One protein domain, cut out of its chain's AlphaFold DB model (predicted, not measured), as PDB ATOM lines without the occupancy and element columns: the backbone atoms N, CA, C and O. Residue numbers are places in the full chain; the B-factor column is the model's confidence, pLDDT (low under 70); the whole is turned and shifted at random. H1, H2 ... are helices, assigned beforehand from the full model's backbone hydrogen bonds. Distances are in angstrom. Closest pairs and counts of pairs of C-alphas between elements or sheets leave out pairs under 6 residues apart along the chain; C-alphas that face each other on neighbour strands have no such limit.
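What this domain is: This is residues 42 to 238 of the 238 residues of an uncharacterized protein of Deltaproteobacteria bacterium (UniProt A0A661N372). A small, compact body of helices, with H4, H5 and H8 side by side and H6 and H7 packed on H5, has one very long helix, H1, packed on H7 by its middle, while both ends of H1, residues 42 to 52 and 65 to 78, stick out. Beyond H1 the unnamed residues 79 to 116 make a wide open loop that leads through the free-standing H2 back to the body at H3, which packs on H4. The 197 printed residues have eight named helices, H1 to H8 in order along the chain, and no named strand; the class is all helix. The whole is only just loose, close to extended, with a radius of gyration of the C-alphas of 24.5 A, and it spans 78 by 50 by 37 A.

How they stand to each other: H1, residues 42 to 78, touches H7, residues 196 to 210, with its residues 57 to 64 alone; the closest C-alphas, Gly 60 and Ala 197, are 6.3 A apart, at a steep tilt of 66 degrees, opposite ways. H2, residues 117 to 127, touches no helix. H3, residues 132 to 135, touches H4, residues 140 to 152, at the C-alphas of Ala 133 and Ala 143, 4.8 A apart. H4 and H5, residues 155 to 176, form a helical hairpin at a shallow tilt of 24 degrees; the closest C-alphas, Leu 146 and Ala 158, are 5.2 A apart. H5 is the hub, touching four helices. It touches H8, residues 217 to 237, the same way at a shallow tilt of 13 degrees, closest at the C-alphas of Ile 159 and Ala 220, 5.4 A. H4, H5 and H8 form a bundle, three helices side by side. H5 touches H6, residues 185 to 191, at a steep tilt of 61 degrees, closest at the C-alphas of Leu 170 and Ala 185, 6.0 A. Every O i to N i+4 pair is within hydrogen-bond range in H4, H5, H6 and H7; in H1 31 of 33 are, in H2 6 of 7, in H8 15 of 17, and H3 is too short for such a pair.

Where its parts are: H1 begins at C-alpha 42, (30.933, 1.985, -43.635), and is 54.1 A long. H2 is 15.8 A, H3 5.6 A, H4 18.3 A, H5 31.2 A, H6 9.9 A and H7 21.3 A long. H8, 31.2 A, ends at C-alpha 237, (23.480, -0.155, -0.825).

The domain as a whole: The C-alphas farthest apart, Glu 42 and Ile 91, are 83.1 A apart. The printed part has no cut. The link from H1 to H2 is long, 38 residues. Mean pLDDT of the printed part is 82.4; 58 residues are under 70, among them 42 to 50 and 75 to 95.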
ATOM      1  N   GLU A  42      30.836   1.263 -44.913       53.81
ATOM      2  CA  GLU A  42      30.933   1.985 -43.635       53.81
ATOM      3  C   GLU A  42      30.029   3.229 -43.567       53.81
ATOM      4  O   GLU A  42      29.504   3.541 -42.500       53.81
ATOM      5  N   ALA A  43      29.759   3.904 -44.691       56.09
ATOM      6  CA  ALA A  43      28.930   5.112 -44.697       56.09
ATOM      7  C   ALA A  43      27.428   4.823 -44.501       56.09
ATOM      8  O   ALA A  43      26.679   5.694 -44.063       56.09
ATOM      9  N   LEU A  44      26.979   3.600 -44.805       54.16
ATOM     10  CA  LEU A  44      25.573   3.198 -44.679       54.16
ATOM     11  C   LEU A  44      25.198   2.764 -43.256       54.16
ATOM     12  O   LEU A  44      24.046   2.929 -42.866       54.16
ATOM     13  N   ILE A  45      26.156   2.258 -42.472       57.06
ATOM     14  CA  ILE A  45      25.910   1.802 -41.093       57.06
ATOM     15  C   ILE A  45      25.925   2.992 -40.119       57.06
ATOM     16  O   ILE A  45      25.028   3.107 -39.282       57.06
ATOM     17  N   GLY A  46      26.847   3.949 -40.294       58.00
ATOM     18  CA  GLY A  46      26.919   5.138 -39.430       58.00
ATOM     19  C   GLY A  46      25.694   6.060 -39.525       58.00
ATOM     20  O   GLY A  46      25.279   6.653 -38.532       58.00
ATOM     21  N   GLY A  47      25.050   6.139 -40.698       64.12
ATOM     22  CA  GLY A  47      23.855   6.970 -40.885       64.12
ATOM     23  C   GLY A  47      22.617   6.456 -40.140       64.12
ATOM     24  O   GLY A  47      21.789   7.250 -39.695       64.12
ATOM     25  N   THR A  48      22.487   5.136 -39.973       67.81
ATOM     26  CA  THR A  48      21.343   4.551 -39.258       67.81
ATOM     27  C   THR A  48      21.464   4.682 -37.746       67.81
ATOM     28  O   THR A  48      20.451   4.872 -37.078       67.81
ATOM     29  N   GLU A  49      22.683   4.637 -37.209       65.50
ATOM     30  CA  GLU A  49      22.922   4.759 -35.770       65.50
ATOM     31  C   GLU A  49      22.637   6.188 -35.289       65.50
ATOM     32  O   GLU A  49      21.827   6.371 -34.384       65.50
ATOM     33  N   ALA A  50      23.138   7.202 -36.006       66.44
ATOM     34  CA  ALA A  50      22.848   8.607 -35.710       66.44
ATOM     35  C   ALA A  50      21.342   8.936 -35.785       66.44
ATOM     36  O   ALA A  50      20.810   9.654 -34.937       66.44
ATOM     37  N   ALA A  51      20.621   8.375 -36.763       71.19
ATOM     38  CA  ALA A  51      19.177   8.585 -36.896       71.19
ATOM     39  C   ALA A  51      18.375   7.906 -35.770       71.19
ATOM     40  O   ALA A  51      17.390   8.465 -35.278       71.19
ATOM     41  N   VAL A  52      18.787   6.707 -35.343       68.88
ATOM     42  CA  VAL A  52      18.178   5.998 -34.207       68.88
ATOM     43  C   VAL A  52      18.474   6.725 -32.897       68.88
ATOM     44  O   VAL A  52      17.574   6.878 -32.067       68.88
ATOM     45  N   GLU A  53      19.688   7.241 -32.721       62.59
ATOM     46  CA  GLU A  53      20.062   8.030 -31.550       62.59
ATOM     47  C   GLU A  53      19.284   9.340 -31.456       62.59
ATOM     48  O   GLU A  53      18.761   9.650 -30.381       62.59
ATOM     49  N   GLU A  54      19.127  10.064 -32.565       74.31
ATOM     50  CA  GLU A  54      18.326  11.287 -32.620       74.31
ATOM     51  C   GLU A  54      16.850  11.002 -32.289       74.31
ATOM     52  O   GLU A  54      16.215  11.732 -31.517       74.31
ATOM     53  N   HIS A  55      16.302   9.899 -32.811       69.62
ATOM     54  CA  HIS A  55      14.922   9.498 -32.543       69.62
ATOM     55  C   HIS A  55      14.710   9.090 -31.076       69.62
ATOM     56  O   HIS A  55      13.745   9.527 -30.444       69.62
ATOM     57  N   LEU A  56      15.640   8.323 -30.497       66.81
ATOM     58  CA  LEU A  56      15.642   7.967 -29.073       66.81
ATOM     59  C   LEU A  56      15.862   9.192 -28.175       66.81
ATOM     60  O   LEU A  56      15.366   9.221 -27.052       66.81
ATOM     61  N   GLY A  57      16.601  10.201 -28.645       70.25
ATOM     62  CA  GLY A  57      16.786  11.490 -27.970       70.25
ATOM     63  C   GLY A  57      15.481  12.237 -27.801       70.25
ATOM     64  O   GLY A  57      15.079  12.521 -26.672       70.25
ATOM     65  N   ARG A  58      14.775  12.470 -28.910       72.81
ATOM     66  CA  ARG A  58      13.479  13.159 -28.881       72.81
ATOM     67  C   ARG A  58      12.429  12.370 -28.102       72.81
ATOM     68  O   ARG A  58      11.697  12.951 -27.306       72.81
ATOM     69  N   ALA A  59      12.378  11.050 -28.280       71.25
ATOM     70  CA  ALA A  59      11.435  10.205 -27.549       71.25
ATOM     71  C   ALA A  59      11.710  10.208 -26.034       71.25
ATOM     72  O   ALA A  59      10.780  10.356 -25.242       71.25
ATOM     73  N   GLY A  60      12.979  10.100 -25.624       71.19
ATOM     74  CA  GLY A  60      13.374  10.164 -24.216       71.19
ATOM     75  C   GLY A  60      13.064  11.518 -23.577       71.19
ATOM     76  O   GLY A  60      12.579  11.568 -22.448       71.19
ATOM     77  N   GLU A  61      13.267  12.615 -24.313       73.44
ATOM     78  CA  GLU A  61      12.957  13.966 -23.841       73.44
ATOM     79  C   GLU A  61      11.457  14.156 -23.580       73.44
ATOM     80  O   GLU A  61      11.078  14.676 -22.529       73.44
ATOM     81  N   GLU A  62      10.590  13.698 -24.485       76.44
ATOM     82  CA  GLU A  62       9.135  13.791 -24.310       76.44
ATOM     83  C   GLU A  62       8.628  12.898 -23.166       76.44
ATOM     84  O   GLU A  62       7.790  13.323 -22.365       76.44
ATOM     85  N   VAL A  63       9.190  11.693 -23.013       74.94
ATOM     86  CA  VAL A  63       8.874  10.803 -21.883       74.94
ATOM     87  C   VAL A  63       9.293  11.438 -20.559       74.94
ATOM     88  O   VAL A  63       8.509  11.441 -19.604       74.94
ATOM     89  N   TRP A  64      10.489  12.024 -20.498       73.50
ATOM     90  CA  TRP A  64      10.981  12.685 -19.295       73.50
ATOM     91  C   TRP A  64      10.193  13.961 -18.977       73.50
ATOM     92  O   TRP A  64       9.783  14.154 -17.833       73.50
ATOM     93  N   LYS A  65       9.874  14.798 -19.976       74.19
ATOM     94  CA  LYS A  65       8.960  15.944 -19.809       74.19
ATOM     95  C   LYS A  65       7.613  15.496 -19.245       74.19
ATOM     96  O   LYS A  65       7.130  16.109 -18.295       74.19
ATOM     97  N   GLY A  66       7.044  14.415 -19.776       80.19
ATOM     98  CA  GLY A  66       5.800  13.831 -19.278       80.19
ATOM     99  C   GLY A  66       5.913  13.307 -17.843       80.19
ATOM    100  O   GLY A  66       5.008  13.517 -17.038       80.19
ATOM    101  N   ALA A  67       7.026  12.661 -17.487       68.56
ATOM    102  CA  ALA A  67       7.285  12.179 -16.130       68.56
ATOM    103  C   ALA A  67       7.420  13.332 -15.122       68.56
ATOM    104  O   ALA A  67       6.747  13.320 -14.094       68.56
ATOM    105  N   VAL A  68       8.202  14.364 -15.449       68.06
ATOM    106  CA  VAL A  68       8.361  15.564 -14.611       68.06
ATOM    107  C   VAL A  68       7.033  16.305 -14.456       68.06
ATOM    108  O   VAL A  68       6.670  16.690 -13.348       68.06
ATOM    109  N   HIS A  69       6.270  16.468 -15.540       74.56
ATOM    110  CA  HIS A  69       4.964  17.121 -15.479       74.56
ATOM    111  C   HIS A  69       3.965  16.322 -14.626       74.56
ATOM    112  O   HIS A  69       3.192  16.913 -13.877       74.56
ATOM    113  N   ARG A  70       3.992  14.983 -14.683       78.81
ATOM    114  CA  ARG A  70       3.186  14.134 -13.788       78.81
ATOM    115  C   ARG A  70       3.609  14.272 -12.328       78.81
ATOM    116  O   ARG A  70       2.746  14.519 -11.497       78.81
ATOM    117  N   ALA A  71       4.905  14.231 -12.027       65.56
ATOM    118  CA  ALA A  71       5.407  14.430 -10.665       65.56
ATOM    119  C   ALA A  71       5.035  15.820 -10.100       65.56
ATOM    120  O   ALA A  71       4.657  15.955  -8.933       65.56
ATOM    121  N   ALA A  72       5.064  16.861 -10.939       68.75
ATOM    122  CA  ALA A  72       4.615  18.205 -10.576       68.75
ATOM    123  C   ALA A  72       3.095  18.278 -10.316       68.75
ATOM    124  O   ALA A  72       2.642  19.037  -9.460       68.75
ATOM    125  N   LEU A  73       2.290  17.483 -11.029       75.19
ATOM    126  CA  LEU A  73       0.850  17.382 -10.782       75.19
ATOM    127  C   LEU A  73       0.548  16.571  -9.513       75.19
ATOM    128  O   LEU A  73      -0.281  16.985  -8.705       75.19
ATOM    129  N   GLU A  74       1.242  15.460  -9.284       74.12
ATOM    130  CA  GLU A  74       1.056  14.604  -8.104       74.12
ATOM    131  C   GLU A  74       1.404  15.339  -6.802       74.12
ATOM    132  O   GLU A  74       0.617  15.325  -5.853       74.12
ATOM    133  N   THR A  75       2.512  16.085  -6.779       63.34
ATOM    134  CA  THR A  75       2.881  16.939  -5.631       63.34
ATOM    135  C   THR A  75       1.843  18.029  -5.355       63.34
ATOM    136  O   THR A  75       1.562  18.339  -4.196       63.34
ATOM    137  N   ARG A  76       1.186  18.558  -6.394       63.38
ATOM    138  CA  ARG A  76       0.076  19.516  -6.249       63.38
ATOM    139  C   ARG A  76      -1.195  18.876  -5.688       63.38
ATOM    140  O   ARG A  76      -1.956  19.540  -4.987       63.38
ATOM    141  N   THR A  77      -1.413  17.597  -5.977       58.44
ATOM    142  CA  THR A  77      -2.610  16.856  -5.555       58.44
ATOM    143  C   THR A  77      -2.508  16.425  -4.087       58.44
ATOM    144  O   THR A  77      -3.484  16.507  -3.347       58.44
ATOM    145  N   LEU A  78      -1.307  16.068  -3.619       57.38
ATOM    146  CA  LEU A  78      -1.062  15.682  -2.221       57.38
ATOM    147  C   LEU A  78      -1.182  16.856  -1.226       57.38
ATOM    148  O   LEU A  78      -1.463  16.638  -0.049       57.38
ATOM    149  N   GLY A  79      -1.062  18.103  -1.693       48.47
ATOM    150  CA  GLY A  79      -1.333  19.307  -0.895       48.47
ATOM    151  C   GLY A  79      -2.822  19.612  -0.670       48.47
ATOM    152  O   GLY A  79      -3.145  20.508   0.108       48.47
ATOM    153  N   GLN A  80      -3.736  18.882  -1.323       52.94
ATOM    154  CA  GLN A  80      -5.192  19.014  -1.161       52.94
ATOM    155  C   GLN A  80      -5.804  17.895  -0.310       52.94
ATOM    156  O   GLN A  80      -7.000  17.626  -0.414       52.94
ATOM    157  N   SER A  81      -5.019  17.250   0.562       49.88
ATOM    158  CA  SER A  81      -5.576  16.376   1.595       49.88
ATOM    159  C   SER A  81      -6.413  17.212   2.566       49.88
ATOM    160  O   SER A  81      -5.914  17.740   3.560       49.88
ATOM    161  N   SER A  82      -7.697  17.363   2.236       50.06
ATOM    162  CA  SER A  82      -8.726  17.950   3.079       50.06
ATOM    163  C   SER A  82      -8.658  17.335   4.468       50.06
ATOM    164  O   SER A  82      -8.896  16.145   4.658       50.06
ATOM    165  N   VAL A  83      -8.361  18.181   5.450       60.53
ATOM    166  CA  VAL A  83      -8.648  17.899   6.852       60.53
ATOM    167  C   VAL A  83     -10.138  17.531   6.934       60.53
ATOM    168  O   VAL A  83     -10.961  18.306   6.432       60.53
ATOM    169  N   PRO A  84     -10.515  16.363   7.487       51.78
ATOM    170  CA  PRO A  84     -11.911  15.962   7.569       51.78
ATOM    171  C   PRO A  84     -12.676  16.982   8.418       51.78
ATOM    172  O   PRO A  84     -12.436  17.136   9.615       51.78
ATOM    173  N   SER A  85     -13.577  17.716   7.767       60.31
ATOM    174  CA  SER A  85     -14.499  18.636   8.425       60.31
ATOM    175  C   SER A  85     -15.481  17.819   9.281       60.31
ATOM    176  O   SER A  85     -16.054  16.853   8.768       60.31
ATOM    177  N   PRO A  86     -15.668  18.138  10.575       58.53
ATOM    178  CA  PRO A  86     -16.568  17.384  11.438       58.53
ATOM    179  C   PRO A  86     -18.019  17.537  10.962       58.53
ATOM    180  O   PRO A  86     -18.534  18.645  10.812       58.53
ATOM    181  N   ALA A  87     -18.664  16.399  10.708       58.69
ATOM    182  CA  ALA A  87     -20.011  16.303  10.161       58.69
ATOM    183  C   ALA A  87     -21.076  16.911  11.096       58.69
ATOM    184  O   ALA A  87     -21.089  16.592  12.289       58.69
ATOM    185  N   PRO A  88     -22.044  17.689  10.576       57.00
ATOM    186  CA  PRO A  88     -23.310  17.876  11.256       57.00
ATOM    187  C   PRO A  88     -24.221  16.668  10.997       57.00
ATOM    188  O   PRO A  88     -24.499  16.285   9.862       57.00
ATOM    189  N   SER A  89     -24.707  16.080  12.084       63.19
ATOM    190  CA  SER A  89     -25.799  15.113  12.113       63.19
ATOM    191  C   SER A  89     -27.012  15.608  11.314       63.19
ATOM    192  O   SER A  89     -27.376  16.774  11.464       63.19
ATOM    193  N   ARG A  90     -27.708  14.711  10.591       53.09
ATOM    194  CA  ARG A  90     -29.167  14.476  10.727       53.09
ATOM    195  C   ARG A  90     -29.752  13.517   9.672       53.09
ATOM    196  O   ARG A  90     -29.625  13.728   8.478       53.09
ATOM    197  N   ILE A  91     -30.490  12.544  10.215       51.25
ATOM    198  CA  ILE A  91     -31.855  12.100   9.866       51.25
ATOM    199  C   ILE A  91     -32.096  11.491   8.470       51.25
ATOM    200  O   ILE A  91     -32.336  12.165   7.479       51.25
ATOM    201  N   SER A  92     -32.146  10.159   8.512       62.69
ATOM    202  CA  SER A  92     -33.024   9.214   7.804       62.69
ATOM    203  C   SER A  92     -34.291   9.769   7.126       62.69
ATOM    204  O   SER A  92     -35.108  10.407   7.788       62.69
ATOM    205  N   SER A  93     -34.529   9.380   5.864       50.47
ATOM    206  CA  SER A  93     -35.842   8.936   5.346       50.47
ATOM    207  C   SER A  93     -35.706   8.245   3.978       50.47
ATOM    208  O   SER A  93     -35.018   8.732   3.087       50.47
ATOM    209  N   ASN A  94     -36.373   7.095   3.851       67.81
ATOM    210  CA  ASN A  94     -36.463   6.213   2.681       67.81
ATOM    211  C   ASN A  94     -37.363   6.776   1.562       67.81
ATOM    212  O   ASN A  94     -38.404   7.340   1.884       67.81
ATOM    213  N   ALA A  95     -37.054   6.480   0.287       54.78
ATOM    214  CA  ALA A  95     -37.974   5.905  -0.724       54.78
ATOM    215  C   ALA A  95     -37.304   5.789  -2.124       54.78
ATOM    216  O   ALA A  95     -36.427   6.597  -2.430       54.78
ATOM    217  N   PRO A  96     -37.704   4.818  -2.979       75.00
ATOM    218  CA  PRO A  96     -37.125   4.576  -4.304       75.00
ATOM    219  C   PRO A  96     -38.001   5.129  -5.446       75.00
ATOM    220  O   PRO A  96     -39.222   5.023  -5.366       75.00
ATOM    221  N   ALA A  97     -37.391   5.663  -6.511       54.06
ATOM    222  CA  ALA A  97     -37.828   5.526  -7.915       54.06
ATOM    223  C   ALA A  97     -37.005   6.426  -8.858       54.06
ATOM    224  O   ALA A  97     -36.929   7.640  -8.684       54.06
ATOM    225  N   ASP A  98     -36.407   5.769  -9.849       59.75
ATOM    226  CA  ASP A  98     -36.069   6.188 -11.211       59.75
ATOM    227  C   ASP A  98     -36.175   7.675 -11.598       59.75
ATOM    228  O   ASP A  98     -37.254   8.236 -11.785       59.75
ATOM    229  N   SER A  99     -35.015   8.275 -11.881       51.31
ATOM    230  CA  SER A  99     -34.860   9.386 -12.832       51.31
ATOM    231  C   SER A  99     -33.410   9.453 -13.339       51.31
ATOM    232  O   SER A  99     -32.493   9.548 -12.519       51.31
ATOM    233  N   PRO A 100     -33.152   9.435 -14.664       64.00
ATOM    234  CA  PRO A 100     -31.816   9.635 -15.210       64.00
ATOM    235  C   PRO A 100     -31.512  11.136 -15.236       64.00
ATOM    236  O   PRO A 100     -31.746  11.830 -16.225       64.00
ATOM    237  N   LEU A 101     -31.018  11.661 -14.116       52.12
ATOM    238  CA  LEU A 101     -30.533  13.035 -14.051       52.12
ATOM    239  C   LEU A 101     -29.118  13.088 -14.629       52.12
ATOM    240  O   LEU A 101     -28.151  12.631 -14.021       52.12
ATOM    241  N   ILE A 102     -29.022  13.664 -15.825       58.50
ATOM    242  CA  ILE A 102     -27.788  14.149 -16.440       58.50
ATOM    243  C   ILE A 102     -27.194  15.180 -15.473       58.50
ATOM    244  O   ILE A 102     -27.596  16.343 -15.437       58.50
ATOM    245  N   SER A 103     -26.276  14.714 -14.627       56.12
ATOM    246  CA  SER A 103     -25.546  15.538 -13.672       56.12
ATOM    247  C   SER A 103     -24.517  16.353 -14.449       56.12
ATOM    248  O   SER A 103     -23.397  15.914 -14.705       56.12
ATOM    249  N   SER A 104     -24.945  17.531 -14.901       57.81
ATOM    250  CA  SER A 104     -24.075  18.577 -15.430       57.81
ATOM    251  C   SER A 104     -23.182  19.066 -14.289       57.81
ATOM    252  O   SER A 104     -23.519  20.015 -13.582       57.81
ATOM    253  N   ALA A 105     -22.064  18.368 -14.079       62.72
ATOM    254  CA  ALA A 105     -21.033  18.735 -13.125       62.72
ATOM    255  C   ALA A 105     -20.514  20.135 -13.474       62.72
ATOM    256  O   ALA A 105     -19.884  20.341 -14.513       62.72
ATOM    257  N   ALA A 106     -20.831  21.111 -12.621       68.00
ATOM    258  CA  ALA A 106     -20.289  22.454 -12.731       68.00
ATOM    259  C   ALA A 106     -18.750  22.372 -12.771       68.00
ATOM    260  O   ALA A 106     -18.169  21.607 -11.992       68.00
ATOM    261  N   PRO A 107     -18.079  23.121 -13.666       69.94
ATOM    262  CA  PRO A 107     -16.627  23.126 -13.721       69.94
ATOM    263  C   PRO A 107     -16.087  23.539 -12.345       69.94
ATOM    264  O   PRO A 107     -16.620  24.482 -11.749       69.94
ATOM    265  N   PRO A 108     -15.070  22.845 -11.807       72.25
ATOM    266  CA  PRO A 108     -14.480  23.228 -10.537       72.25
ATOM    267  C   PRO A 108     -13.970  24.663 -10.666       72.25
ATOM    268  O   PRO A 108     -13.045  24.944 -11.429       72.25
ATOM    269  N   SER A 109     -14.598  25.588  -9.940       65.19
ATOM    270  CA  SER A 109     -14.096  26.949  -9.797       65.19
ATOM    271  C   SER A 109     -12.761  26.873  -9.070       65.19
ATOM    272  O   SER A 109     -12.705  26.769  -7.843       65.19
ATOM    273  N   PHE A 110     -11.673  26.890  -9.838       59.12
ATOM    274  CA  PHE A 110     -10.322  27.038  -9.324       59.12
ATOM    275  C   PHE A 110     -10.225  28.415  -8.677       59.12
ATOM    276  O   PHE A 110     -10.002  29.428  -9.338       59.12
ATOM    277  N   ARG A 111     -10.440  28.458  -7.363       63.53
ATOM    278  CA  ARG A 111     -10.151  29.637  -6.559       63.53
ATOM    279  C   ARG A 111      -8.649  29.864  -6.687       63.53
ATOM    280  O   ARG A 111      -7.866  29.047  -6.204       63.53
ATOM    281  N   ALA A 112      -8.260  30.911  -7.412       61.56
ATOM    282  CA  ALA A 112      -6.878  31.343  -7.477       61.56
ATOM    283  C   ALA A 112      -6.430  31.571  -6.033       61.56
ATOM    284  O   ALA A 112      -6.926  32.469  -5.356       61.56
ATOM    285  N   VAL A 113      -5.582  30.679  -5.527       69.56
ATOM    286  CA  VAL A 113      -4.891  30.904  -4.265       69.56
ATOM    287  C   VAL A 113      -3.995  32.098  -4.541       69.56
ATOM    288  O   VAL A 113      -2.968  31.959  -5.208       69.56
ATOM    289  N   GLU A 114      -4.449  33.282  -4.126       64.44
ATOM    290  CA  GLU A 114      -3.643  34.494  -4.126       64.44
ATOM    291  C   GLU A 114      -2.361  34.152  -3.376       64.44
ATOM    292  O   GLU A 114      -2.351  33.843  -2.183       64.44
ATOM    293  N   SER A 115      -1.283  34.042  -4.146       61.34
ATOM    294  CA  SER A 115       0.018  33.672  -3.628       61.34
ATOM    295  C   SER A 115       0.535  34.887  -2.880       61.34
ATOM    296  O   SER A 115       1.051  35.810  -3.500       61.34
ATOM    297  N   GLU A 116       0.320  34.902  -1.564       76.06
ATOM    298  CA  GLU A 116       0.844  35.905  -0.635       76.06
ATOM    299  C   GLU A 116       2.317  36.204  -0.977       76.06
ATOM    300  O   GLU A 116       3.180  35.342  -0.758       76.06
ATOM    301  N   PRO A 117       2.638  37.395  -1.521       72.62
ATOM    302  CA  PRO A 117       3.981  37.704  -2.015       72.62
ATOM    303  C   PRO A 117       5.045  37.631  -0.906       72.62
ATOM    304  O   PRO A 117       6.217  37.380  -1.183       72.62
ATOM    305  N   GLY A 118       4.640  37.755   0.365       76.38
ATOM    306  CA  GLY A 118       5.523  37.573   1.518       76.38
ATOM    307  C   GLY A 118       5.951  36.122   1.764       76.38
ATOM    308  O   GLY A 118       7.066  35.884   2.228       76.38
ATOM    309  N   ARG A 119       5.115  35.133   1.417       77.12
ATOM    310  CA  ARG A 119       5.413  33.721   1.692       77.12
ATOM    311  C   ARG A 119       6.512  33.186   0.781       77.12
ATOM    312  O   ARG A 119       7.389  32.482   1.263       77.12
ATOM    313  N   ALA A 120       6.504  33.555  -0.501       72.56
ATOM    314  CA  ALA A 120       7.544  33.150  -1.449       72.56
ATOM    315  C   ALA A 120       8.924  33.720  -1.069       72.56
ATOM    316  O   ALA A 120       9.919  33.001  -1.120       72.56
ATOM    317  N   ALA A 121       8.981  34.979  -0.622       74.00
ATOM    318  CA  ALA A 121      10.224  35.615  -0.186       74.00
ATOM    319  C   ALA A 121      10.773  35.015   1.122       74.00
ATOM    320  O   ALA A 121      11.983  34.829   1.250       74.00
ATOM    321  N   ALA A 122       9.902  34.681   2.082       75.88
ATOM    322  CA  ALA A 122      10.304  33.990   3.307       75.88
ATOM    323  C   ALA A 122      10.866  32.591   3.003       75.88
ATOM    324  O   ALA A 122      11.950  32.255   3.469       75.88
ATOM    325  N   LEU A 123      10.186  31.829   2.139       72.06
ATOM    326  CA  LEU A 123      10.636  30.505   1.709       72.06
ATOM    327  C   LEU A 123      11.965  30.590   0.950       72.06
ATOM    328  O   LEU A 123      12.863  29.809   1.221       72.06
ATOM    329  N   ALA A 124      12.151  31.583   0.075       69.25
ATOM    330  CA  ALA A 124      13.427  31.798  -0.609       69.25
ATOM    331  C   ALA A 124      14.591  32.070   0.368       69.25
ATOM    332  O   ALA A 124      15.698  31.593   0.131       69.25
ATOM    333  N   ARG A 125      14.348  32.783   1.479       72.38
ATOM    334  CA  ARG A 125      15.357  33.029   2.532       72.38
ATOM    335  C   ARG A 125      15.634  31.807   3.407       72.38
ATOM    336  O   ARG A 125      16.741  31.659   3.912       72.38
ATOM    337  N   GLU A 126      14.646  30.947   3.623       77.19
ATOM    338  CA  GLU A 126      14.872  29.671   4.312       77.19
ATOM    339  C   GLU A 126      15.646  28.701   3.414       77.19
ATOM    340  O   GLU A 126      16.624  28.094   3.850       77.19
ATOM    341  N   LEU A 127      15.268  28.624   2.136       72.81
ATOM    342  CA  LEU A 127      15.940  27.799   1.136       72.81
ATOM    343  C   LEU A 127      17.357  28.297   0.827       72.81
ATOM    344  O   LEU A 127      18.206  27.475   0.504       72.81
ATOM    345  N   SER A 128      17.657  29.596   0.983       70.19
ATOM    346  CA  SER A 128      19.017  30.118   0.774       70.19
ATOM    347  C   SER A 128      20.043  29.588   1.781       70.19
ATOM    348  O   SER A 128      21.238  29.748   1.558       70.19
ATOM    349  N   ASN A 129      19.593  28.960   2.873       80.12
ATOM    350  CA  ASN A 129      20.465  28.299   3.845       80.12
ATOM    351  C   ASN A 129      20.566  26.780   3.627       80.12
ATOM    352  O   ASN A 129      21.301  26.110   4.355       80.12
ATOM    353  N   LEU A 130      19.820  26.214   2.672       86.38
ATOM    354  CA  LEU A 130      19.888  24.790   2.363       86.38
ATOM    355  C   LEU A 130      21.013  24.535   1.361       86.38
ATOM    356  O   LEU A 130      20.930  24.937   0.206       86.38
ATOM    357  N   SER A 131      22.040  23.822   1.817       94.25
ATOM    358  CA  SER A 131      23.105  23.289   0.968       94.25
ATOM    359  C   SER A 131      23.043  21.765   0.962       94.25
ATOM    360  O   SER A 131      22.986  21.111   2.013       94.25
ATOM    361  N   PHE A 132      23.074  21.189  -0.234       96.31
ATOM    362  CA  PHE A 132      23.153  19.750  -0.450       96.31
ATOM    363  C   PHE A 132      24.595  19.241  -0.377       96.31
ATOM    364  O   PHE A 132      24.802  18.029  -0.335       96.31
ATOM    365  N   ALA A 133      25.597  20.121  -0.275       96.81
ATOM    366  CA  ALA A 133      26.996  19.742  -0.083       96.81
ATOM    367  C   ALA A 133      27.223  18.830   1.136       96.81
ATOM    368  O   ALA A 133      28.097  17.962   1.111       96.81
ATOM    369  N   SER A 134      26.384  18.955   2.170       95.56
ATOM    370  CA  SER A 134      26.380  18.070   3.346       95.56
ATOM    371  C   SER A 134      26.146  16.588   3.009       95.56
ATOM    372  O   SER A 134      26.613  15.714   3.740       95.56
ATOM    373  N   LEU A 135      25.495  16.286   1.877       96.44
ATOM    374  CA  LEU A 135      25.318  14.919   1.380       96.44
ATOM    375  C   LEU A 135      26.630  14.306   0.867       96.44
ATOM    376  O   LEU A 135      26.716  13.086   0.726       96.44
ATOM    377  N   PHE A 136      27.661  15.115   0.607       96.94
ATOM    378  CA  PHE A 136      28.918  14.702  -0.019       96.94
ATOM    379  C   PHE A 136      30.116  14.924   0.923       96.94
ATOM    380  O   PHE A 136      31.018  15.692   0.594       96.94
ATOM    381  N   PRO A 137      30.214  14.232   2.075       95.06
ATOM    382  CA  PRO A 137      31.225  14.537   3.098       95.06
ATOM    383  C   PRO A 137      32.676  14.399   2.609       95.06
ATOM    384  O   PRO A 137      33.568  15.063   3.123       95.06
ATOM    385  N   ARG A 138      32.928  13.555   1.601       96.50
ATOM    386  CA  ARG A 138      34.259  13.370   0.991       96.50
ATOM    387  C   ARG A 138      34.568  14.358  -0.138       96.50
ATOM    388  O   ARG A 138      35.685  14.362  -0.639       96.50
ATOM    389  N   ARG A 139      33.574  15.131  -0.579       96.75
ATOM    390  CA  ARG A 139      33.632  16.019  -1.751       96.75
ATOM    391  C   ARG A 139      32.873  17.327  -1.492       96.75
ATOM    392  O   ARG A 139      32.260  17.873  -2.406       96.75
ATOM    393  N   ILE A 140      32.893  17.810  -0.247       96.94
ATOM    394  CA  ILE A 140      32.096  18.968   0.175       96.94
ATOM    395  C   ILE A 140      32.460  20.220  -0.630       96.94
ATOM    396  O   ILE A 140      31.569  20.881  -1.150       96.94
ATOM    397  N   ASP A 141      33.755  20.472  -0.846       97.56
ATOM    398  CA  ASP A 141      34.237  21.624  -1.619       97.56
ATOM    399  C   ASP A 141      33.786  21.563  -3.085       97.56
ATOM    400  O   ASP A 141      33.418  22.579  -3.677       97.56
ATOM    401  N   HIS A 142      33.757  20.360  -3.669       97.31
ATOM    402  CA  HIS A 142      33.283  20.164  -5.037       97.31
ATOM    403  C   HIS A 142      31.780  20.465  -5.133       97.31
ATOM    404  O   HIS A 142      31.359  21.232  -5.998       97.31
ATOM    405  N   ALA A 143      30.976  19.929  -4.211       97.50
ATOM    406  CA  ALA A 143      29.540  20.189  -4.181       97.50
ATOM    407  C   ALA A 143      29.217  21.675  -3.929       97.50
ATOM    408  O   ALA A 143      28.368  22.225  -4.622       97.50
ATOM    409  N   LEU A 144      29.937  22.347  -3.021       97.00
ATOM    410  CA  LEU A 144      29.794  23.792  -2.786       97.00
ATOM    411  C   LEU A 144      30.154  24.620  -4.025       97.00
ATOM    412  O   LEU A 144      29.476  25.595  -4.336       97.00
ATOM    413  N   THR A 145      31.203  24.231  -4.754       97.62
ATOM    414  CA  THR A 145      31.592  24.927  -5.990       97.62
ATOM    415  C   THR A 145      30.522  24.769  -7.067       97.62
ATOM    416  O   THR A 145      30.164  25.738  -7.726       97.62
ATOM    417  N   LEU A 146      29.962  23.568  -7.208       97.94
ATOM    418  CA  LEU A 146      28.857  23.304  -8.125       97.94
ATOM    419  C   LEU A 146      27.596  24.103  -7.754       97.94
ATOM    420  O   LEU A 146      26.954  24.670  -8.636       97.94
ATOM    421  N   GLU A 147      27.249  24.194  -6.466       97.31
ATOM    422  CA  GLU A 147      26.140  25.039  -5.994       97.31
ATOM    423  C   GLU A 147      26.395  26.524  -6.305       97.31
ATOM    424  O   GLU A 147      25.486  27.231  -6.744       97.31
ATOM    425  N   GLY A 148      27.637  26.991  -6.148       96.19
ATOM    426  CA  GLY A 148      28.056  28.339  -6.540       96.19
ATOM    427  C   GLY A 148      27.941  28.596  -8.047       96.19
ATOM    428  O   GLY A 148      27.452  29.652  -8.459       96.19
ATOM    429  N   ASP A 149      28.324  27.626  -8.879       97.56
ATOM    430  CA  ASP A 149      28.179  27.707 -10.336       97.56
ATOM    431  C   ASP A 149      26.696  27.796 -10.740       97.56
ATOM    432  O   ASP A 149      26.328  28.621 -11.576       97.56
ATOM    433  N   LEU A 150      25.815  27.019 -10.098       96.69
ATOM    434  CA  LEU A 150      24.365  27.127 -10.298       96.69
ATOM    435  C   LEU A 150      23.826  28.496  -9.864       96.69
ATOM    436  O   LEU A 150      23.054  29.111 -10.597       96.69
ATOM    437  N   ALA A 151      24.252  28.998  -8.702       94.94
ATOM    438  CA  ALA A 151      23.797  30.281  -8.167       94.94
ATOM    439  C   ALA A 151      24.228  31.480  -9.029       94.94
ATOM    440  O   ALA A 151      23.517  32.483  -9.099       94.94
ATOM    441  N   THR A 152      25.382  31.385  -9.692       96.50
ATOM    442  CA  THR A 152      25.922  32.437 -10.570       96.50
ATOM    443  C   THR A 152      25.480  32.304 -12.028       96.50
ATOM    444  O   THR A 152      25.789  33.176 -12.840       96.50
ATOM    445  N   GLY A 153      24.748  31.241 -12.379       96.06
ATOM    446  CA  GLY A 153      24.332  30.967 -13.756       96.06
ATOM    447  C   GLY A 153      25.459  30.431 -14.647       96.06
ATOM    448  O   GLY A 153      25.338  30.454 -15.872       96.06
ATOM    449  N   ALA A 154      26.551  29.918 -14.074       97.88
ATOM    450  CA  ALA A 154      27.624  29.236 -14.798       97.88
ATOM    451  C   ALA A 154      27.210  27.799 -15.188       97.88
ATOM    452  O   ALA A 154      27.838  26.813 -14.805       97.88
ATOM    453  N   LEU A 155      26.128  27.676 -15.968       98.25
ATOM    454  CA  LEU A 155      25.425  26.410 -16.241       98.25
ATOM    455  C   LEU A 155      26.324  25.317 -16.834       98.25
ATOM    456  O   LEU A 155      26.205  24.148 -16.481       98.25
ATOM    457  N   ARG A 156      27.225  25.705 -17.742       98.44
ATOM    458  CA  ARG A 156      28.198  24.810 -18.382       98.44
ATOM    459  C   ARG A 156      29.116  24.168 -17.341       98.44
ATOM    460  O   ARG A 156      29.160  22.945 -17.256       98.44
ATOM    461  N   SER A 157      29.754  24.995 -16.514       98.31
ATOM    462  CA  SER A 157      30.621  24.549 -15.422       98.31
ATOM    463  C   SER A 157      29.859  23.671 -14.428       98.31
ATOM    464  O   SER A 157      30.355  22.624 -14.024       98.31
ATOM    465  N   ALA A 158      28.615  24.035 -14.096       98.44
ATOM    466  CA  ALA A 158      27.773  23.246 -13.200       98.44
ATOM    467  C   ALA A 158      27.489  21.831 -13.742       98.44
ATOM    468  O   ALA A 158      27.531  20.859 -12.983       98.44
ATOM    469  N   ILE A 159      27.228  21.684 -15.048       98.50
ATOM    470  CA  ILE A 159      27.005  20.369 -15.675       98.50
ATOM    471  C   ILE A 159      28.300  19.557 -15.740       98.50
ATOM    472  O   ILE A 159      28.280  18.366 -15.440       98.50
ATOM    473  N   GLU A 160      29.424  20.180 -16.092       98.44
ATOM    474  CA  GLU A 160      30.731  19.510 -16.129       98.44
ATOM    475  C   GLU A 160      31.123  18.979 -14.742       98.44
ATOM    476  O   GLU A 160      31.440  17.800 -14.597       98.44
ATOM    477  N   ARG A 161      30.968  19.795 -13.692       98.50
ATOM    478  CA  ARG A 161      31.165  19.356 -12.301       98.50
ATOM    479  C   ARG A 161      30.169  18.285 -11.872       98.50
ATOM    480  O   ARG A 161      30.515  17.398 -11.095       98.50
ATOM    481  N   SER A 162      28.934  18.339 -12.376       98.56
ATOM    482  CA  SER A 162      27.948  17.280 -12.129       98.56
ATOM    483  C   SER A 162      28.420  15.944 -12.717       98.56
ATOM    484  O   SER A 162      28.259  14.913 -12.067       98.56
ATOM    485  N   ASP A 163      29.029  15.948 -13.910       98.56
ATOM    486  CA  ASP A 163      29.612  14.753 -14.547       98.56
ATOM    487  C   ASP A 163      30.772  14.175 -13.738       98.56
ATOM    488  O   ASP A 163      30.806  12.970 -13.472       98.56
ATOM    489  N   GLU A 164      31.693  15.031 -13.302       98.31
ATOM    490  CA  GLU A 164      32.821  14.630 -12.459       98.31
ATOM    491  C   GLU A 164      32.330  14.016 -11.141       98.31
ATOM    492  O   GLU A 164      32.715  12.901 -10.781       98.31
ATOM    493  N   LEU A 165      31.408  14.698 -10.452       98.12
ATOM    494  CA  LEU A 165      30.864  14.240  -9.178       98.12
ATOM    495  C   LEU A 165      30.069  12.929  -9.326       98.12
ATOM    496  O   LEU A 165      30.219  12.032  -8.492       98.12
ATOM    497  N   ALA A 166      29.273  12.776 -10.391       98.12
ATOM    498  CA  ALA A 166      28.567  11.531 -10.706       98.12
ATOM    499  C   ALA A 166      29.534  10.374 -10.990       98.12
ATOM    500  O   ALA A 166      29.370   9.280 -10.445       98.12
ATOM    501  N   THR A 167      30.550  10.610 -11.823       97.38
ATOM    502  CA  THR A 167      31.550   9.603 -12.202       97.38
ATOM    503  C   THR A 167      32.311   9.109 -10.978       97.38
ATOM    504  O   THR A 167      32.442   7.901 -10.770       97.38
ATOM    505  N   ASP A 168      32.734  10.029 -10.117       97.06
ATOM    506  CA  ASP A 168      33.420   9.697  -8.877       97.06
ATOM    507  C   ASP A 168      32.545   8.884  -7.908       97.06
ATOM    508  O   ASP A 168      33.030   7.934  -7.282       97.06
ATOM    509  N   LEU A 169      31.257   9.233  -7.775       97.19
ATOM    510  CA  LEU A 169      30.298   8.497  -6.944       97.19
ATOM    511  C   LEU A 169      30.076   7.079  -7.457       97.19
ATOM    512  O   LEU A 169      30.083   6.133  -6.668       97.19
ATOM    513  N   LEU A 170      29.901   6.915  -8.767       96.94
ATOM    514  CA  LEU A 170      29.728   5.605  -9.387       96.94
ATOM    515  C   LEU A 170      30.996   4.763  -9.246       96.94
ATOM    516  O   LEU A 170      30.909   3.601  -8.859       96.94
ATOM    517  N   ALA A 171      32.178   5.347  -9.452       96.38
ATOM    518  CA  ALA A 171      33.447   4.652  -9.257       96.38
ATOM    519  C   ALA A 171      33.651   4.223  -7.792       96.38
ATOM    520  O   ALA A 171      34.103   3.112  -7.514       96.38
ATOM    521  N   GLU A 172      33.306   5.083  -6.831       95.69
ATOM    522  CA  GLU A 172      33.326   4.740  -5.406       95.69
ATOM    523  C   GLU A 172      32.330   3.632  -5.063       95.69
ATOM    524  O   GLU A 172      32.677   2.705  -4.332       95.69
ATOM    525  N   THR A 173      31.125   3.697  -5.623       96.19
ATOM    526  CA  THR A 173      30.088   2.684  -5.414       96.19
ATOM    527  C   THR A 173      30.506   1.339  -6.002       96.19
ATOM    528  O   THR A 173      30.387   0.322  -5.325       96.19
ATOM    529  N   ALA A 174      31.095   1.328  -7.201       96.06
ATOM    530  CA  ALA A 174      31.631   0.124  -7.828       96.06
ATOM    531  C   ALA A 174      32.707  -0.540  -6.961       96.06
ATOM    532  O   ALA A 174      32.617  -1.733  -6.673       96.06
ATOM    533  N   ARG A 175      33.675   0.249  -6.465       95.19
ATOM    534  CA  ARG A 175      34.726  -0.247  -5.561       95.19
ATOM    535  C   ARG A 175      34.147  -0.853  -4.285       95.19
ATOM    536  O   ARG A 175      34.618  -1.891  -3.837       95.19
ATOM    537  N   ARG A 176      33.135  -0.214  -3.693       94.00
ATOM    538  CA  ARG A 176      32.484  -0.702  -2.465       94.00
ATOM    539  C   ARG A 176      31.657  -1.964  -2.701       94.00
ATOM    540  O   ARG A 176      31.637  -2.829  -1.837       94.00
ATOM    541  N   ALA A 177      31.035  -2.084  -3.870       94.38
ATOM    542  CA  ALA A 177      30.278  -3.262  -4.279       94.38
ATOM    543  C   ALA A 177      31.166  -4.444  -4.720       94.38
ATOM    544  O   ALA A 177      30.639  -5.495  -5.075       94.38
ATOM    545  N   GLY A 178      32.497  -4.289  -4.721       95.25
ATOM    546  CA  GLY A 178      33.420  -5.326  -5.189       95.25
ATOM    547  C   GLY A 178      33.315  -5.599  -6.690       95.25
ATOM    548  O   GLY A 178      33.679  -6.683  -7.136       95.25
ATOM    549  N   LEU A 179      32.796  -4.641  -7.462       95.56
ATOM    550  CA  LEU A 179      32.775  -4.733  -8.916       95.56
ATOM    551  C   LEU A 179      34.182  -4.472  -9.461       95.56
ATOM    552  O   LEU A 179      34.925  -3.649  -8.919       95.56
ATOM    553  N   ASP A 180      34.530  -5.162 -10.545       88.81
ATOM    554  CA  ASP A 180      35.820  -4.989 -11.207       88.81
ATOM    555  C   ASP A 180      36.065  -3.521 -11.577       88.81
ATOM    556  O   ASP A 180      35.143  -2.779 -11.923       88.81
ATOM    557  N   ALA A 181      37.336  -3.110 -11.593       82.88
ATOM    558  CA  ALA A 181      37.740  -1.749 -11.961       82.88
ATOM    559  C   ALA A 181      37.301  -1.332 -13.385       82.88
ATOM    560  O   ALA A 181      37.357  -0.154 -13.721       82.88
ATOM    561  N   GLY A 182      36.868  -2.292 -14.212       87.81
ATOM    562  CA  GLY A 182      36.325  -2.076 -15.554       87.81
ATOM    563  C   GLY A 182      34.800  -1.950 -15.625       87.81
ATOM    564  O   GLY A 182      34.267  -1.841 -16.728       87.81
ATOM    565  N   ALA A 183      34.078  -1.993 -14.500       94.19
ATOM    566  CA  ALA A 183      32.629  -1.835 -14.510       94.19
ATOM    567  C   ALA A 183      32.248  -0.464 -15.086       94.19
ATOM    568  O   ALA A 183      32.675   0.581 -14.593       94.19
ATOM    569  N   SER A 184      31.432  -0.467 -16.141       95.50
ATOM    570  CA  SER A 184      31.007   0.778 -16.776       95.50
ATOM    571  C   SER A 184      30.132   1.601 -15.823       95.50
ATOM    572  O   SER A 184      29.303   1.052 -15.094       95.50
ATOM    573  N   ALA A 185      30.260   2.931 -15.868       95.50
ATOM    574  CA  ALA A 185      29.430   3.837 -15.069       95.50
ATOM    575  C   ALA A 185      27.924   3.605 -15.305       95.50
ATOM    576  O   ALA A 185      27.138   3.627 -14.360       95.50
ATOM    577  N   ALA A 186      27.532   3.291 -16.546       95.75
ATOM    578  CA  ALA A 186      26.152   2.958 -16.896       95.75
ATOM    579  C   ALA A 186      25.657   1.697 -16.174       95.75
ATOM    580  O   ALA A 186      24.563   1.696 -15.617       95.75
ATOM    581  N   THR A 187      26.474   0.640 -16.128       96.06
ATOM    582  CA  THR A 187      26.146  -0.591 -15.396       96.06
ATOM    583  C   THR A 187      25.947  -0.307 -13.911       96.06
ATOM    584  O   THR A 187      24.967  -0.760 -13.326       96.06
ATOM    585  N   VAL A 188      26.835   0.481 -13.301       97.19
ATOM    586  CA  VAL A 188      26.746   0.821 -11.872       97.19
ATOM    587  C   VAL A 188      25.510   1.677 -11.580       97.19
ATOM    588  O   VAL A 188      24.813   1.425 -10.600       97.19
ATOM    589  N   ALA A 189      25.185   2.642 -12.444       96.69
ATOM    590  CA  ALA A 189      23.981   3.462 -12.310       96.69
ATOM    591  C   ALA A 189      22.697   2.613 -12.379       96.69
ATOM    592  O   ALA A 189      21.796   2.782 -11.555       96.69
ATOM    593  N   LEU A 190      22.636   1.645 -13.300       95.94
ATOM    594  CA  LEU A 190      21.514   0.705 -13.397       95.94
ATOM    595  C   LEU A 190      21.407  -0.198 -12.160       95.94
ATOM    596  O   LEU A 190      20.302  -0.428 -11.672       95.94
ATOM    597  N   LEU A 191      22.532  -0.666 -11.607       96.12
ATOM    598  CA  LEU A 191      22.552  -1.445 -10.360       96.12
ATOM    599  C   LEU A 191      22.071  -0.630  -9.147       96.12
ATOM    600  O   LEU A 191      21.472  -1.189  -8.232       96.12
ATOM    601  N   LEU A 192      22.261   0.692  -9.161       96.44
ATOM    602  CA  LEU A 192      21.678   1.625  -8.187       96.44
ATOM    603  C   LEU A 192      20.171   1.878  -8.406       96.44
ATOM    604  O   LEU A 192      19.534   2.619  -7.648       96.44
ATOM    605  N   GLY A 193      19.584   1.282  -9.446       96.88
ATOM    606  CA  GLY A 193      18.187   1.452  -9.828       96.88
ATOM    607  C   GLY A 193      17.891   2.798 -10.486       96.88
ATOM    608  O   GLY A 193      16.731   3.222 -10.481       96.88
ATOM    609  N   VAL A 194      18.909   3.508 -10.984       97.00
ATOM    610  CA  VAL A 194      18.690   4.698 -11.813       97.00
ATOM    611  C   VAL A 194      18.072   4.246 -13.127       97.00
ATOM    612  O   VAL A 194      18.535   3.292 -13.749       97.00
ATOM    613  N   ASP A 195      17.013   4.931 -13.541       95.75
ATOM    614  CA  ASP A 195      16.367   4.656 -14.814       95.75
ATOM    615  C   ASP A 195      17.343   4.886 -15.984       95.75
ATOM    616  O   ASP A 195      18.023   5.915 -16.064       95.75
ATOM    617  N   GLY A 196      17.406   3.920 -16.903       94.31
ATOM    618  CA  GLY A 196      18.348   3.946 -18.021       94.31
ATOM    619  C   GLY A 196      18.153   5.156 -18.934       94.31
ATOM    620  O   GLY A 196      19.138   5.734 -19.394       94.31
ATOM    621  N   ALA A 197      16.906   5.597 -19.144       95.88
ATOM    622  CA  ALA A 197      16.634   6.783 -19.952       95.88
ATOM    623  C   ALA A 197      17.157   8.058 -19.275       95.88
ATOM    624  O   ALA A 197      17.730   8.915 -19.946       95.88
ATOM    625  N   SER A 198      17.038   8.153 -17.948       96.56
ATOM    626  CA  SER A 198      17.561   9.280 -17.166       96.56
ATOM    627  C   SER A 198      19.092   9.357 -17.213       96.56
ATOM    628  O   SER A 198      19.651  10.437 -17.415       96.56
ATOM    629  N   TRP A 199      19.783   8.214 -17.105       97.38
ATOM    630  CA  TRP A 199      21.242   8.162 -17.254       97.38
ATOM    631  C   TRP A 199      21.695   8.539 -18.672       97.38
ATOM    632  O   TRP A 199      22.592   9.364 -18.835       97.38
ATOM    633  N   LEU A 200      21.058   7.986 -19.711       96.69
ATOM    634  CA  LEU A 200      21.399   8.296 -21.105       96.69
ATOM    635  C   LEU A 200      21.125   9.760 -21.465       96.69
ATOM    636  O   LEU A 200      21.934  10.379 -22.155       96.69
ATOM    637  N   TRP A 201      20.020  10.332 -20.979       97.38
ATOM    638  CA  TRP A 201      19.736  11.759 -21.126       97.38
ATOM    639  C   TRP A 201      20.865  12.612 -20.537       97.38
ATOM    640  O   TRP A 201      21.364  13.515 -21.208       97.38
ATOM    641  N   PHE A 202      21.328  12.280 -19.329       98.31
ATOM    642  CA  PHE A 202      22.434  12.987 -18.689       98.31
ATOM    643  C   PHE A 202      23.740  12.872 -19.484       98.31
ATOM    644  O   PHE A 202      24.422  13.875 -19.684       98.31
ATOM    645  N   ARG A 203      24.068  11.686 -20.014       98.19
ATOM    646  CA  ARG A 203      25.252  11.507 -20.875       98.19
ATOM    647  C   ARG A 203      25.203  12.391 -22.119       98.19
ATOM    648  O   ARG A 203      26.180  13.079 -22.399       98.19
ATOM    649  N   ARG A 204      24.060  12.421 -22.809       97.62
ATOM    650  CA  ARG A 204      23.849  13.279 -23.988       97.62
ATOM    651  C   ARG A 204      23.938  14.758 -23.645       97.62
ATOM    652  O   ARG A 204      24.473  15.538 -24.425       97.62
ATOM    653  N   LEU A 205      23.431  15.152 -22.478       98.25
ATOM    654  CA  LEU A 205      23.558  16.521 -21.997       98.25
ATOM    655  C   LEU A 205      25.032  16.907 -21.805       98.25
ATOM    656  O   LEU A 205      25.449  17.949 -22.304       98.25
ATOM    657  N   VAL A 206      25.818  16.074 -21.119       98.38
ATOM    658  CA  VAL A 206      27.256  16.308 -20.891       98.38
ATOM    659  C   VAL A 206      28.024  16.392 -22.210       98.38
ATOM    660  O   VAL A 206      28.862  17.272 -22.380       98.38
ATOM    661  N   GLU A 207      27.733  15.504 -23.157       98.31
ATOM    662  CA  GLU A 207      28.344  15.519 -24.487       98.31
ATOM    663  C   GLU A 207      28.006  16.801 -25.254       98.31
ATOM    664  O   GLU A 207      28.913  17.523 -25.666       98.31
ATOM    665  N   ARG A 208      26.722  17.176 -25.306       97.69
ATOM    666  CA  ARG A 208      26.271  18.448 -25.890       97.69
ATOM    667  C   ARG A 208      26.983  19.647 -25.268       97.69
ATOM    668  O   ARG A 208      27.324  20.597 -25.970       97.69
ATOM    669  N   VAL A 209      27.201  19.627 -23.953       98.12
ATOM    670  CA  VAL A 209      27.976  20.663 -23.269       98.12
ATOM    671  C   VAL A 209      29.416  20.651 -23.784       98.12
ATOM    672  O   VAL A 209      29.876  21.682 -24.258       98.12
ATOM    673  N   ARG A 210      30.114  19.518 -23.816       98.12
ATOM    674  CA  ARG A 210      31.504  19.449 -24.315       98.12
ATOM    675  C   ARG A 210      31.672  19.935 -25.756       98.12
ATOM    676  O   ARG A 210      32.683  20.552 -26.074       98.12
ATOM    677  N   GLU A 211      30.665  19.731 -26.595       98.00
ATOM    678  CA  GLU A 211      30.632  20.213 -27.982       98.00
ATOM    679  C   GLU A 211      30.349  21.721 -28.112       98.00
ATOM    680  O   GLU A 211      30.306  22.265 -29.214       98.00
ATOM    681  N   GLY A 212      30.147  22.429 -26.998       97.56
ATOM    682  CA  GLY A 212      29.814  23.853 -27.002       97.56
ATOM    683  C   GLY A 212      28.343  24.139 -27.308       97.56
ATOM    684  O   GLY A 212      27.986  25.292 -27.543       97.56
ATOM    685  N   GLY A 213      27.477  23.124 -27.266       98.00
ATOM    686  CA  GLY A 213      26.047  23.264 -27.504       98.00
ATOM    687  C   GLY A 213      25.341  24.174 -26.486       98.00
ATOM    688  O   GLY A 213      25.891  24.482 -25.417       98.00
ATOM    689  N   PRO A 214      24.113  24.626 -26.809       97.25
ATOM    690  CA  PRO A 214      23.313  25.456 -25.919       97.25
ATOM    691  C   PRO A 214      22.876  24.676 -24.672       97.25
ATOM    692  O   PRO A 214      22.595  23.476 -24.729       97.25
ATOM    693  N   VAL A 215      22.798  25.384 -23.545       97.56
ATOM    694  CA  VAL A 215      22.437  24.838 -22.230       97.56
ATOM    695  C   VAL A 215      21.364  25.722 -21.610       97.56
ATOM    696  O   VAL A 215      21.518  26.942 -21.595       97.56
ATOM    697  N   ALA A 216      20.293  25.116 -21.099       97.06
ATOM    698  CA  ALA A 216      19.255  25.817 -20.349       97.06
ATOM    699  C   ALA A 216      19.421  25.618 -18.832       97.06
ATOM    700  O   ALA A 216      19.940  24.592 -18.395       97.06
ATOM    701  N   ASP A 217      18.898  26.539 -18.015       97.06
ATOM    702  CA  ASP A 217      18.922  26.435 -16.540       97.06
ATOM    703  C   ASP A 217      18.351  25.098 -16.047       97.06
ATOM    704  O   ASP A 217      18.886  24.451 -15.145       97.06
ATOM    705  N   ARG A 218      17.269  24.647 -16.700       96.94
ATOM    706  CA  ARG A 218      16.615  23.364 -16.422       96.94
ATOM    707  C   ARG A 218      17.574  22.185 -16.570       96.94
ATOM    708  O   ARG A 218      17.467  21.241 -15.794       96.94
ATOM    709  N   ASP A 219      18.474  22.228 -17.549       98.12
ATOM    710  CA  ASP A 219      19.418  21.144 -17.801       98.12
ATOM    711  C   ASP A 219      20.428  21.027 -16.658       98.12
ATOM    712  O   ASP A 219      20.657  19.931 -16.151       98.12
ATOM    713  N   ALA A 220      20.975  22.158 -16.200       98.06
ATOM    714  CA  ALA A 220      21.932  22.194 -15.098       98.06
ATOM    715  C   ALA A 220      21.300  21.740 -13.772       98.06
ATOM    716  O   ALA A 220      21.885  20.940 -13.041       98.06
ATOM    717  N   LEU A 221      20.067  22.175 -13.493       97.81
ATOM    718  CA  LEU A 221      19.323  21.722 -12.316       97.81
ATOM    719  C   LEU A 221      18.989  20.226 -12.378       97.81
ATOM    720  O   LEU A 221      19.114  19.528 -11.373       97.81
ATOM    721  N   ALA A 222      18.582  19.715 -13.542       97.81
ATOM    722  CA  ALA A 222      18.275  18.297 -13.711       97.81
ATOM    723  C   ALA A 222      19.534  17.411 -13.637       97.81
ATOM    724  O   ALA A 222      19.478  16.333 -13.045       97.81
ATOM    725  N   ALA A 223      20.674  17.883 -14.151       98.50
ATOM    726  CA  ALA A 223      21.975  17.245 -13.962       98.50
ATOM    727  C   ALA A 223      22.330  17.137 -12.472       98.50
ATOM    728  O   ALA A 223      22.631  16.045 -11.989       98.50
ATOM    729  N   TYR A 224      22.215  18.234 -11.721       98.38
ATOM    730  CA  TYR A 224      22.519  18.211 -10.293       98.38
ATOM    731  C   TYR A 224      21.552  17.329  -9.490       98.38
ATOM    732  O   TYR A 224      21.974  16.571  -8.615       98.38
ATOM    733  N   ALA A 225      20.260  17.347  -9.833       98.06
ATOM    734  CA  ALA A 225      19.265  16.472  -9.223       98.06
ATOM    735  C   ALA A 225      19.604  14.982  -9.412       98.06
ATOM    736  O   ALA A 225      19.448  14.201  -8.474       98.06
ATOM    737  N   LEU A 226      20.120  14.588 -10.584       98.38
ATOM    738  CA  LEU A 226      20.582  13.218 -10.822       98.38
ATOM    739  C   LEU A 226      21.766  12.848  -9.915       98.38
ATOM    740  O   LEU A 226      21.805  11.740  -9.387       98.38
ATOM    741  N   VAL A 227      22.712  13.767  -9.697       98.44
ATOM    742  CA  VAL A 227      23.854  13.544  -8.791       98.44
ATOM    743  C   VAL A 227      23.386  13.339  -7.347       98.44
ATOM    744  O   VAL A 227      23.881  12.446  -6.655       98.44
ATOM    745  N   ILE A 228      22.406  14.129  -6.896       98.19
ATOM    746  CA  ILE A 228      21.783  13.960  -5.576       98.19
ATOM    747  C   ILE A 228      21.084  12.594  -5.488       98.19
ATOM    748  O   ILE A 228      21.299  11.868  -4.518       98.19
ATOM    749  N   ASP A 229      20.305  12.200  -6.501       97.88
ATOM    750  CA  ASP A 229      19.627  10.894  -6.534       97.88
ATOM    751  C   ASP A 229      20.630   9.727  -6.495       97.88
ATOM    752  O   ASP A 229      20.486   8.800  -5.694       97.88
ATOM    753  N   LEU A 230      21.712   9.811  -7.279       97.94
ATOM    754  CA  LEU A 230      22.822   8.856  -7.246       97.94
ATOM    755  C   LEU A 230      23.424   8.736  -5.847       97.94
ATOM    756  O   LEU A 230      23.637   7.625  -5.358       97.94
ATOM    757  N   ARG A 231      23.668   9.869  -5.177       97.81
ATOM    758  CA  ARG A 231      24.220   9.878  -3.822       97.81
ATOM    759  C   ARG A 231      23.285   9.193  -2.831       97.81
ATOM    760  O   ARG A 231      23.727   8.298  -2.112       97.81
ATOM    761  N   LEU A 232      22.005   9.556  -2.836       96.94
ATOM    762  CA  LEU A 232      21.002   8.979  -1.940       96.94
ATOM    763  C   LEU A 232      20.822   7.472  -2.161       96.94
ATOM    764  O   LEU A 232      20.625   6.727  -1.202       96.94
ATOM    765  N   ARG A 233      20.914   7.001  -3.407       97.19
ATOM    766  CA  ARG A 233      20.871   5.567  -3.734       97.19
ATOM    767  C   ARG A 233      22.143   4.842  -3.316       97.19
ATOM    768  O   ARG A 233      22.047   3.738  -2.787       97.19
ATOM    769  N   SER A 234      23.311   5.463  -3.495       95.94
ATOM    770  CA  SER A 234      24.602   4.880  -3.100       95.94
ATOM    771  C   SER A 234      24.679   4.598  -1.598       95.94
ATOM    772  O   SER A 234      25.261   3.594  -1.200       95.94
ATOM    773  N   ASP A 235      24.041   5.434  -0.773       95.06
ATOM    774  CA  ASP A 235      23.980   5.239   0.680       95.06
ATOM    775  C   ASP A 235      23.051   4.098   1.107       95.06
ATOM    776  O   ASP A 235      23.215   3.583   2.204       95.06
ATOM    777  N   ARG A 236      22.091   3.675   0.271       93.62
ATOM    778  CA  ARG A 236      21.174   2.563   0.594       93.62
ATOM    779  C   ARG A 236      21.758   1.183   0.317       93.62
ATOM    780  O   ARG A 236      21.222   0.196   0.809       93.62
ATOM    781  N   LEU A 237      22.789   1.102  -0.523       85.81
ATOM    782  CA  LEU A 237      23.480  -0.155  -0.825       85.81
ATOM    783  C   LEU A 237      24.554  -0.509   0.219       85.81
ATOM    784  O   LEU A 237      25.233  -1.523   0.059       85.81
ATOM    785  N   LEU A 238      24.716   0.316   1.257       68.75
ATOM    786  CA  LEU A 238      25.708   0.187   2.324       68.75
ATOM    787  C   LEU A 238      25.019   0.028   3.679       68.75
ATOM    788  O   LEU A 238      25.591  -0.702   4.516       68.75
TER     789      LEU A 238